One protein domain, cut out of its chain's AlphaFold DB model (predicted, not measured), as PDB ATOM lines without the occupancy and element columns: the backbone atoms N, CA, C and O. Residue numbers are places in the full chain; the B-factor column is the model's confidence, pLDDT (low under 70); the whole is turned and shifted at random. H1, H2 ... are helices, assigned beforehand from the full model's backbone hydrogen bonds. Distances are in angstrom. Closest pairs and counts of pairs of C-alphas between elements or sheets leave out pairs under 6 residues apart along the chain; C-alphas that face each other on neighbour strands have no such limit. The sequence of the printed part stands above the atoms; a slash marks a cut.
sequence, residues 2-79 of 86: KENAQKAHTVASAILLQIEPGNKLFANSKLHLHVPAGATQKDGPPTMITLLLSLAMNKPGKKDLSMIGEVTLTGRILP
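AT A GLANCE: This is residues 2 to 79 of the 86 residues of the protein "Lon proteolytic domain-containing protein" of Ensete ventricosum (UniProt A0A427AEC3). Two helices, H1 and the shorter H3, cross face to face at a steep angle and make the core, with the one-turn helix H2 near both of them and long loops round them. Residues 29 to 44 lead from H2 back to the beginning of H3, and residues 57 to 79 run back past H3 and fold over at their end, where residues 70 to 71 pair with residues 77 to 78, antiparallel. The 78 printed residues hold three named helices, in the order H1, H2, H3, and no named strand. The class is all helix, though under half of the residues, 34 of 78, are in named elements. The whole is compact, with a radius of gyration of the C-alphas of 12.3 A and spans of 35 by 25 by 24 A.

HOW THE PARTS SIT: H1, residues 2 to 19, and H3, residues 45 to 56, touch, and the closest C-alphas are those of Ala 8 and Ile 49, 4.9 A apart. They run the same way at a steep tilt of 50 degrees. H2, residues 25 to 28, is close to H1 but not clearly touching, with the C-alphas of Ser 13 and Phe 26 closest at 7.0 A. H2 is also close to H3 but not clearly touching, with the C-alphas of Leu 25 and Ala 56 closest at 6.0 A. In H1 and H3 every O i to N i+4 pair is within hydrogen-bond range; H2 is too short for such a pair.

IN THESE COORDINATES: H1 begins at C-alpha 2 (12.963, 51.336, -35.926) and measures 25.6 A from first to last C-alpha. H2 measures 5.5 A. H3 measures 16.3 A and ends at C-alpha 56 (25.788, 37.168, -30.305).

THE WHOLE: The C-alphas farthest apart, those of Gly 22 and Gly 38, are 36.7 A apart. The printed part has no cut. The link from H1 to H2 is tight and that from H2 to H3 is long, with 16 residues. Mean pLDDT of the printed part is 89.7, and residues 39 to 43 are under 70.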
ATOM      1  N   LYS A   2      13.300  51.963 -37.226       84.81
ATOM      2  CA  LYS A   2      12.963  51.336 -35.926       84.81
ATOM      3  C   LYS A   2      12.222  49.994 -36.059       84.81
ATOM      4  O   LYS A   2      12.570  49.034 -35.386       84.81
ATOM      5  N   GLU A   3      11.242  49.917 -36.957       87.75
ATOM      6  CA  GLU A   3      10.491  48.680 -37.210       87.75
ATOM      7  C   GLU A   3      11.372  47.564 -37.794       87.75
ATOM      8  O   GLU A   3      11.326  46.436 -37.312       87.75
ATOM      9  N   ASN A   4      12.238  47.886 -38.762       88.38
ATOM     10  CA  ASN A   4      13.198  46.931 -39.327       88.38
ATOM     11  C   ASN A   4      14.150  46.386 -38.260       88.38
ATOM     12  O   ASN A   4      14.382  45.181 -38.226       88.38
ATOM     13  N   ALA A   5      14.631  47.243 -37.354       90.81
ATOM     14  CA  ALA A   5      15.471  46.825 -36.236       90.81
ATOM     15  C   ALA A   5      14.724  45.881 -35.279       90.81
ATOM     16  O   ALA A   5      15.263  44.847 -34.891       90.81
ATOM     17  N   GLN A   6      13.465  46.186 -34.948       92.38
ATOM     18  CA  GLN A   6      12.645  45.318 -34.098       92.38
ATOM     19  C   GLN A   6      12.382  43.962 -34.767       92.38
ATOM     20  O   GLN A   6      12.514  42.915 -34.135       92.38
ATOM     21  N   LYS A   7      12.047  43.976 -36.060       94.06
ATOM     22  CA  LYS A   7      11.821  42.773 -36.862       94.06
ATOM     23  C   LYS A   7      13.082  41.908 -36.920       94.06
ATOM     24  O   LYS A   7      13.015  40.709 -36.663       94.06
ATOM     25  N   ALA A   8      14.227  42.530 -37.197       94.56
ATOM     26  CA  ALA A   8      15.524  41.869 -37.218       94.56
ATOM     27  C   ALA A   8      15.874  41.253 -35.860       94.56
ATOM     28  O   ALA A   8      16.285  40.101 -35.815       94.56
ATOM     29  N   HIS A   9      15.647  41.973 -34.758       95.62
ATOM     30  CA  HIS A   9      15.878  41.456 -33.411       95.62
ATOM     31  C   HIS A   9      15.029  40.219 -33.105       95.62
ATOM     32  O   HIS A   9      15.549  39.230 -32.589       95.62
ATOM     33  N   THR A  10      13.738  40.243 -33.450       96.25
ATOM     34  CA  THR A  10      12.839  39.094 -33.258       96.25
ATOM     35  C   THR A  10      13.330  37.870 -34.027       96.25
ATOM     36  O   THR A  10      13.462  36.791 -33.450       96.25
ATOM     37  N   VAL A  11      13.653  38.039 -35.313       97.50
ATOM     38  CA  VAL A  11      14.124  36.936 -36.163       97.50
ATOM     39  C   VAL A  11      15.495  36.432 -35.703       97.50
ATOM     40  O   VAL A  11      15.682  35.227 -35.559       97.50
ATOM     41  N   ALA A  12      16.437  37.329 -35.402       97.00
ATOM     42  CA  ALA A  12      17.763  36.967 -34.906       97.00
ATOM     43  C   ALA A  12      17.689  36.223 -33.566       97.00
ATOM     44  O   ALA A  12      18.395  35.239 -33.388       97.00
ATOM     45  N   SER A  13      16.811  36.639 -32.650       96.62
ATOM     46  CA  SER A  13      16.611  35.944 -31.369       96.62
ATOM     47  C   SER A  13      16.074  34.530 -31.572       96.62
ATOM     48  O   SER A  13      16.569  33.592 -30.953       96.62
ATOM     49  N   ALA A  14      15.098  34.359 -32.470       96.94
ATOM     50  CA  ALA A  14      14.553  33.044 -32.793       96.94
ATOM     51  C   ALA A  14      15.613  32.121 -33.419       96.94
ATOM     52  O   ALA A  14      15.728  30.966 -33.018       96.94
ATOM     53  N   ILE A  15      16.415  32.637 -34.357       97.12
ATOM     54  CA  ILE A  15      17.514  31.889 -34.984       97.12
ATOM     55  C   ILE A  15      18.593  31.540 -33.952       97.12
ATOM     56  O   ILE A  15      19.039  30.396 -33.895       97.12
ATOM     57  N   LEU A  16      18.991  32.493 -33.104       97.44
ATOM     58  CA  LEU A  16      20.015  32.275 -32.083       97.44
ATOM     59  C   LEU A  16      19.615  31.148 -31.130       97.44
ATOM     60  O   LEU A  16      20.429  30.275 -30.867       97.44
ATOM     61  N   LEU A  17      18.362  31.117 -30.673       96.12
ATOM     62  CA  LEU A  17      17.878  30.057 -29.786       96.12
ATOM     63  C   LEU A  17      17.817  28.677 -30.459       96.12
ATOM     64  O   LEU A  17      17.859  27.673 -29.756       96.12
ATOM     65  N   GLN A  18      17.727  28.605 -31.791       96.12
ATOM     66  CA  GLN A  18      17.798  27.337 -32.525       96.12
ATOM     67  C   GLN A  18      19.238  26.824 -32.661       96.12
ATOM     68  O   GLN A  18      19.457  25.616 -32.630       96.12
ATOM     69  N   ILE A  19      20.211  27.725 -32.823       95.69
ATOM     70  CA  ILE A  19      21.619  27.370 -33.063       95.69
ATOM     71  C   ILE A  19      22.389  27.223 -31.740       95.69
ATOM     72  O   ILE A  19      23.180  26.299 -31.578       95.69
ATOM     73  N   GLU A  20      22.146  28.121 -30.786       96.50
ATOM     74  CA  GLU A  20      22.785  28.189 -29.468       96.50
ATOM     75  C   GLU A  20      21.731  28.467 -28.368       96.50
ATOM     76  O   GLU A  20      21.654  29.579 -27.841       96.50
ATOM     77  N   PRO A  21      20.925  27.467 -27.955       94.88
ATOM     78  CA  PRO A  21      19.819  27.656 -27.001       94.88
ATOM     79  C   PRO A  21      20.229  28.232 -25.634       94.88
ATOM     80  O   PRO A  21      19.416  28.826 -24.929       94.88
ATOM     81  N   GLY A  22      21.490  28.036 -25.238       95.81
ATOM     82  CA  GLY A  22      22.051  28.565 -23.993       95.81
ATOM     83  C   GLY A  22      22.517  30.022 -24.076       95.81
ATOM     84  O   GLY A  22      22.866  30.602 -23.047       95.81
ATOM     85  N   ASN A  23      22.541  30.621 -25.269       96.56
ATOM     86  CA  ASN A  23      23.020  31.983 -25.468       96.56
ATOM     87  C   ASN A  23      21.961  32.995 -25.002       96.56
ATOM     88  O   ASN A  23      20.859  33.079 -25.541       96.56
ATOM     89  N   LYS A  24      22.302  33.774 -23.969       95.06
ATOM     90  CA  LYS A  24      21.400  34.743 -23.323       95.06
ATOM     91  C   LYS A  24      21.731  36.197 -23.661       95.06
ATOM     92  O   LYS A  24      21.214  37.088 -22.987       95.06
ATOM     93  N   LEU A  25      22.577  36.464 -24.667       95.81
ATOM     94  CA  LEU A  25      23.061  37.822 -24.946       95.81
ATOM     95  C   LEU A  25      21.900  38.816 -25.099       95.81
ATOM     96  O   LEU A  25      21.874  39.830 -24.405       95.81
ATOM     97  N   PHE A  26      20.921  38.508 -25.953       95.44
ATOM     98  CA  PHE A  26      19.794  39.407 -26.224       95.44
ATOM     99  C   PHE A  26      18.821  39.549 -25.048       95.44
ATOM    100  O   PHE A  26      18.195  40.593 -24.904       95.44
ATOM    101  N   ALA A  27      18.707  38.536 -24.184       94.00
ATOM    102  CA  ALA A  27      17.852  38.602 -22.998       94.00
ATOM    103  C   ALA A  27      18.475  39.454 -21.877       94.00
ATOM    104  O   ALA A  27      17.760  40.121 -21.134       94.00
ATOM    105  N   ASN A  28      19.805  39.441 -21.765       96.31
ATOM    106  CA  ASN A  28      20.531  40.052 -20.651       96.31
ATOM    107  C   ASN A  28      21.176  41.402 -20.995       96.31
ATOM    108  O   ASN A  28      21.807  42.009 -20.130       96.31
ATOM    109  N   SER A  29      21.044  41.877 -22.234       94.12
ATOM    110  CA  SER A  29      21.752  43.067 -22.713       94.12
ATOM    111  C   SER A  29      20.804  44.073 -23.342       94.12
ATOM    112  O   SER A  29      19.846  43.721 -24.024       94.12
ATOM    113  N   LYS A  30      21.124  45.357 -23.174       93.88
ATOM    114  CA  LYS A  30      20.526  46.423 -23.978       93.88
ATOM    115  C   LYS A  30      21.376  46.626 -25.222       93.88
ATOM    116  O   LYS A  30      22.577  46.856 -25.117       93.88
ATOM    117  N   LEU A  31      20.745  46.558 -26.387       92.56
ATOM    118  CA  LEU A  31      21.421  46.748 -27.663       92.56
ATOM    119  C   LEU A  31      21.236  48.182 -28.146       92.56
ATOM    120  O   LEU A  31      20.125  48.713 -28.143       92.56
ATOM    121  N   HIS A  32      22.328  48.787 -28.598       92.94
ATOM    122  CA  HIS A  32      22.307  50.048 -29.320       92.94
ATOM    123  C   HIS A  32      22.698  49.772 -30.771       92.94
ATOM    124  O   HIS A  32      23.800  49.302 -31.042       92.94
ATOM    125  N   LEU A  33      21.779  50.040 -31.697       89.31
ATOM    126  CA  LEU A  33      22.016  49.892 -33.128       89.31
ATOM    127  C   LEU A  33      22.324  51.266 -33.725       89.31
ATOM    128  O   LEU A  33      21.441  52.119 -33.800       89.31
ATOM    129  N   HIS A  34      23.565  51.459 -34.163       88.88
ATOM    130  CA  HIS A  34      23.959  52.629 -34.935       88.88
ATOM    131  C   HIS A  34      23.898  52.302 -36.428       88.88
ATOM    132  O   HIS A  34      24.499  51.329 -36.879       88.88
ATOM    133  N   VAL A  35      23.180  53.127 -37.184       85.88
ATOM    134  CA  VAL A  35      23.159  53.089 -38.647       85.88
ATOM    135  C   VAL A  35      23.775  54.410 -39.128       85.88
ATOM    136  O   VAL A  35      23.225  55.463 -38.787       85.88
ATOM    137  N   PRO A  36      24.915  54.389 -39.845       84.94
ATOM    138  CA  PRO A  36      25.613  55.600 -40.270       84.94
ATOM    139  C   PRO A  36      24.769  56.507 -41.171       84.94
ATOM    140  O   PRO A  36      23.872  56.056 -41.886       84.94
ATOM    141  N   ALA A  37      25.097  57.798 -41.185       78.94
ATOM    142  CA  ALA A  37      24.500  58.742 -42.124       78.94
ATOM    143  C   ALA A  37      24.789  58.318 -43.577       78.94
ATOM    144  O   ALA A  37      25.910  57.938 -43.902       78.94
ATOM    145  N   GLY A  38      23.780  58.383 -44.450       70.12
ATOM    146  CA  GLY A  38      23.894  57.956 -45.852       70.12
ATOM    147  C   GLY A  38      23.484  56.504 -46.110       70.12
ATOM    148  O   GLY A  38      23.270  56.139 -47.265       70.12
ATOM    149  N   ALA A  39      23.264  55.708 -45.058       66.00
ATOM    150  CA  ALA A  39      22.474  54.492 -45.169       66.00
ATOM    151  C   ALA A  39      21.097  54.848 -45.745       66.00
ATOM    152  O   ALA A  39      20.312  55.586 -45.137       66.00
ATOM    153  N   THR A  40      20.803  54.364 -46.948       60.47
ATOM    154  CA  THR A  40      19.455  54.514 -47.494       60.47
ATOM    155  C   THR A  40      18.489  53.680 -46.645       60.47
ATOM    156  O   THR A  40      18.884  52.707 -46.005       60.47
ATOM    157  N   GLN A  41      17.189  54.000 -46.668       53.62
ATOM    158  CA  GLN A  41      16.111  53.200 -46.038       53.62
ATOM    159  C   GLN A  41      16.092  51.706 -46.449       53.62
ATOM    160  O   GLN A  41      15.250  50.945 -45.976       53.62
ATOM    161  N   LYS A  42      17.006  51.315 -47.341       57.59
ATOM    162  CA  LYS A  42      17.214  50.019 -47.966       57.59
ATOM    163  C   LYS A  42      18.204  49.119 -47.209       57.59
ATOM    164  O   LYS A  42      18.386  47.982 -47.636       57.59
ATOM    165  N   ASP A  43      18.771  49.558 -46.078       61.53
ATOM    166  CA  ASP A  43      19.379  48.647 -45.095       61.53
ATOM    167  C   ASP A  43      18.277  47.785 -44.474       61.53
ATOM    168  O   ASP A  43      17.640  48.113 -43.464       61.53
ATOM    169  N   GLY A  44      17.981  46.704 -45.184       73.44
ATOM    170  CA  GLY A  44      16.888  45.815 -44.868       73.44
ATOM    171  C   GLY A  44      17.135  45.047 -43.569       73.44
ATOM    172  O   GLY A  44      18.279  44.875 -43.130       73.44
ATOM    173  N   PRO A  45      16.071  44.499 -42.965       85.25
ATOM    174  CA  PRO A  45      16.190  43.605 -41.818       85.25
ATOM    175  C   PRO A  45      17.259  42.489 -41.940       85.25
ATOM    176  O   PRO A  45      17.886  42.201 -40.922       85.25
ATOM    177  N   PRO A  46      17.536  41.872 -43.115       90.94
ATOM    178  CA  PRO A  46      18.549  40.811 -43.242       90.94
ATOM    179  C   PRO A  46      19.973  41.224 -42.843       90.94
ATOM    180  O   PRO A  46      20.679  40.450 -42.192       90.94
ATOM    181  N   THR A  47      20.378  42.455 -43.166       91.31
ATOM    182  CA  THR A  47      21.692  42.994 -42.786       91.31
ATOM    183  C   THR A  47      21.801  43.113 -41.269       91.31
ATOM    184  O   THR A  47      22.782  42.679 -40.665       91.31
ATOM    185  N   MET A  48      20.743  43.619 -40.630       92.94
ATOM    186  CA  MET A  48      20.671  43.746 -39.175       92.94
ATOM    187  C   MET A  48      20.624  42.378 -38.477       92.94
ATOM    188  O   MET A  48      21.265  42.215 -37.444       92.94
ATOM    189  N   ILE A  49      19.924  41.382 -39.038       95.50
ATOM    190  CA  ILE A  49      19.910  40.006 -38.506       95.50
ATOM    191  C   ILE A  49      21.332  39.442 -38.473       95.50
ATOM    192  O   ILE A  49      21.768  38.927 -37.444       95.50
ATOM    193  N   THR A  50      22.068  39.580 -39.578       94.94
ATOM    194  CA  THR A  50      23.444  39.081 -39.688       94.94
ATOM    195  C   THR A  50      24.372  39.777 -38.694       94.94
ATOM    196  O   THR A  50      25.139  39.103 -38.011       94.94
ATOM    197  N   LEU A  51      24.266  41.103 -38.552       94.06
ATOM    198  CA  LEU A  51      25.019  41.874 -37.560       94.06
ATOM    199  C   LEU A  51      24.728  41.411 -36.123       94.06
ATOM    200  O   LEU A  51      25.650  41.205 -35.338       94.06
ATOM    201  N   LEU A  52      23.451  41.228 -35.778       95.75
ATOM    202  CA  LEU A  52      23.037  40.806 -34.441       95.75
ATOM    203  C   LEU A  52      23.541  39.397 -34.110       95.75
ATOM    204  O   LEU A  52      24.065  39.178 -33.020       95.75
ATOM    205  N   LEU A  53      23.424  38.454 -35.045       96.56
ATOM    206  CA  LEU A  53      23.943  37.095 -34.871       96.56
ATOM    207  C   LEU A  53      25.473  37.076 -34.797       96.56
ATOM    208  O   LEU A  53      26.034  36.383 -33.953       96.56
ATOM    209  N   SER A  54      26.147  37.877 -35.625       96.25
ATOM    210  CA  SER A  54      27.602  38.064 -35.579       96.25
ATOM    211  C   SER A  54      28.064  38.515 -34.189       96.25
ATOM    212  O   SER A  54      28.985  37.920 -33.625       96.25
ATOM    213  N   LEU A  55      27.366  39.496 -33.604       96.12
ATOM    214  CA  LEU A  55      27.604  39.969 -32.241       96.12
ATOM    215  C   LEU A  55      27.341  38.869 -31.198       96.12
ATOM    216  O   LEU A  55      28.188  38.629 -30.342       96.12
ATOM    217  N   ALA A  56      26.193  38.190 -31.274       97.00
ATOM    218  CA  ALA A  56      25.788  37.168 -30.305       97.00
ATOM    219  C   ALA A  56      26.700  35.943 -30.271       97.00
ATOM    220  O   ALA A  56      26.957  35.398 -29.199       97.00
ATOM    221  N   MET A  57      27.193  35.530 -31.433       96.19
ATOM    222  CA  MET A  57      28.032  34.345 -31.586       96.19
ATOM    223  C   MET A  57      29.529  34.662 -31.488       96.19
ATOM    224  O   MET A  57      30.347  33.752 -31.601       96.19
ATOM    225  N   ASN A  58      29.897  35.941 -31.328       95.38
ATOM    226  CA  ASN A  58      31.278  36.422 -31.388       95.38
ATOM    227  C   ASN A  58      32.014  35.950 -32.663       95.38
ATOM    228  O   ASN A  58      33.158  35.494 -32.622       95.38
ATOM    229  N   LYS A  59      31.325  36.012 -33.811       95.56
ATOM    230  CA  LYS A  59      31.844  35.581 -35.118       95.56
ATOM    231  C   LYS A  59      31.818  36.760 -36.080       95.56
ATOM    232  O   LYS A  59      30.729  37.265 -36.346       95.56
ATOM    233  N   PRO A  60      32.962  37.210 -36.621       93.94
ATOM    234  CA  PRO A  60      32.990  38.371 -37.501       93.94
ATOM    235  C   PRO A  60      32.210  38.119 -38.797       93.94
ATOM    236  O   PRO A  60      32.235  37.019 -39.355       93.94
ATOM    237  N   GLY A  61      31.535  39.161 -39.285       89.50
ATOM    238  CA  GLY A  61      30.891  39.160 -40.597       89.50
ATOM    239  C   GLY A  61      31.894  39.052 -41.752       89.50
ATOM    240  O   GLY A  61      33.090  39.315 -41.606       89.50
ATOM    241  N   LYS A  62      31.397  38.669 -42.930       91.62
ATOM    242  CA  LYS A  62      32.204  38.557 -44.153       91.62
ATOM    243  C   LYS A  62      32.427  39.954 -44.754       91.62
ATOM    244  O   LYS A  62      31.458  40.675 -44.955       91.62
ATOM    245  N   LYS A  63      33.683  40.328 -45.035       86.62
ATOM    246  CA  LYS A  63      34.062  41.699 -45.447       86.62
ATOM    247  C   LYS A  63      33.537  42.112 -46.827       86.62
ATOM    248  O   LYS A  63      33.180  43.267 -47.001       86.62
ATOM    249  N   ASP A  64      33.415  41.163 -47.751       88.94
ATOM    250  CA  ASP A  64      33.004  41.419 -49.142       88.94
ATOM    251  C   ASP A  64      31.567  40.947 -49.411       88.94
ATOM    252  O   ASP A  64      31.236  40.467 -50.495       88.94
ATOM    253  N   LEU A  65      30.712  41.000 -48.384       87.00
ATOM    254  CA  LEU A  65      29.317  40.591 -48.478       87.00
ATOM    255  C   LEU A  65      28.404  41.784 -48.238       87.00
ATOM    256  O   LEU A  65      28.290  42.280 -47.120       87.00
ATOM    257  N   SER A  66      27.700  42.172 -49.293       84.75
ATOM    258  CA  SER A  66      26.596  43.116 -49.215       84.75
ATOM    259  C   SER A  66      25.273  42.379 -49.320       84.75
ATOM    260  O   SER A  66      25.152  41.384 -50.034       84.75
ATOM    261  N   MET A  67      24.273  42.856 -48.589       86.25
ATOM    262  CA  MET A  67      22.957  42.237 -48.553       86.25
ATOM    263  C   MET A  67      21.867  43.297 -48.472       86.25
ATOM    264  O   MET A  67      21.989  44.297 -47.773       86.25
ATOM    265  N   ILE A  68      20.797  43.045 -49.217       83.88
ATOM    266  CA  ILE A  68      19.568  43.827 -49.244       83.88
ATOM    267  C   ILE A  68      18.407  42.839 -49.322       83.88
ATOM    268  O   ILE A  68      18.508  41.797 -49.969       83.88
ATOM    269  N   GLY A  69      17.310  43.131 -48.634       84.94
ATOM    270  CA  GLY A  69      16.161  42.240 -48.632       84.94
ATOM    271  C   GLY A  69      15.106  42.639 -47.615       84.94
ATOM    272  O   GLY A  69      15.369  43.411 -46.695       84.94
ATOM    273  N   GLU A  70      13.927  42.054 -47.757       89.00
ATOM    274  CA  GLU A  70      12.878  42.091 -46.743       89.00
ATOM    275  C   GLU A  70      12.774  40.728 -46.063       89.00
ATOM    276  O   GLU A  70      13.034  39.690 -46.672       89.00
ATOM    277  N   VAL A  71      12.380  40.726 -44.791       91.62
ATOM    278  CA  VAL A  71      12.164  39.495 -44.019       91.62
ATOM    279  C   VAL A  71      10.772  39.508 -43.398       91.62
ATOM    280  O   VAL A  71      10.251  40.568 -43.039       91.62
ATOM    281  N   THR A  72      10.163  38.338 -43.243       93.19
ATOM    282  CA  THR A  72       8.979  38.147 -42.394       93.19
ATOM    283  C   THR A  72       9.390  37.906 -40.940       93.19
ATOM    284  O   THR A  72      10.523  37.528 -40.655       93.19
ATOM    285  N   LEU A  73       8.456  38.027 -39.991       93.12
ATOM    286  CA  LEU A  73       8.712  37.638 -38.592       93.12
ATOM    287  C   LEU A  73       8.999  36.138 -38.420       93.12
ATOM    288  O   LEU A  73       9.613  35.738 -37.438       93.12
ATOM    289  N   THR A  74       8.590  35.314 -39.387       92.56
ATOM    290  CA  THR A  74       8.898  33.878 -39.443       92.56
ATOM    291  C   THR A  74      10.253  33.572 -40.088       92.56
ATOM    292  O   THR A  74      10.584  32.404 -40.268       92.56
ATOM    293  N   GLY A  75      11.033  34.593 -40.461       91.12
ATOM    294  CA  GLY A  75      12.372  34.430 -41.031       91.12
ATOM    295  C   GLY A  75      12.412  34.141 -42.535       91.12
ATOM    296  O   GLY A  75      13.475  33.813 -43.054       91.12
ATOM    297  N   ARG A  76      11.294  34.265 -43.266       93.25
ATOM    298  CA  ARG A  76      11.292  34.106 -44.731       93.25
ATOM    299  C   ARG A  76      11.828  35.367 -45.397       93.25
ATOM    300  O   ARG A  76      11.374  36.462 -45.072       93.25
ATOM    301  N   ILE A  77      12.733  35.202 -46.360       90.81
ATOM    302  CA  ILE A  77      13.204  36.294 -47.216       90.81
ATOM    303  C   ILE A  77      12.167  36.549 -48.308       90.81
ATOM    304  O   ILE A  77      11.719  35.617 -48.977       90.81
ATOM    305  N   LEU A  78      11.768  37.808 -48.459       88.75
ATOM    306  CA  LEU A  78      10.803  38.234 -49.463       88.75
ATOM    307  C   LEU A  78      11.513  38.850 -50.676       88.75
ATOM    308  O   LEU A  78      12.550  39.500 -50.508       88.75
ATOM    309  N   PRO A  79      10.949  38.701 -51.890       83.62
ATOM    310  CA  PRO A  79      11.433  39.410 -53.066       83.62
ATOM    311  C   PRO A  79      11.390  40.925 -52.848       83.62
ATOM    312  O   PRO A  79      10.384  41.466 -52.383       83.62
TER     313      PRO A  79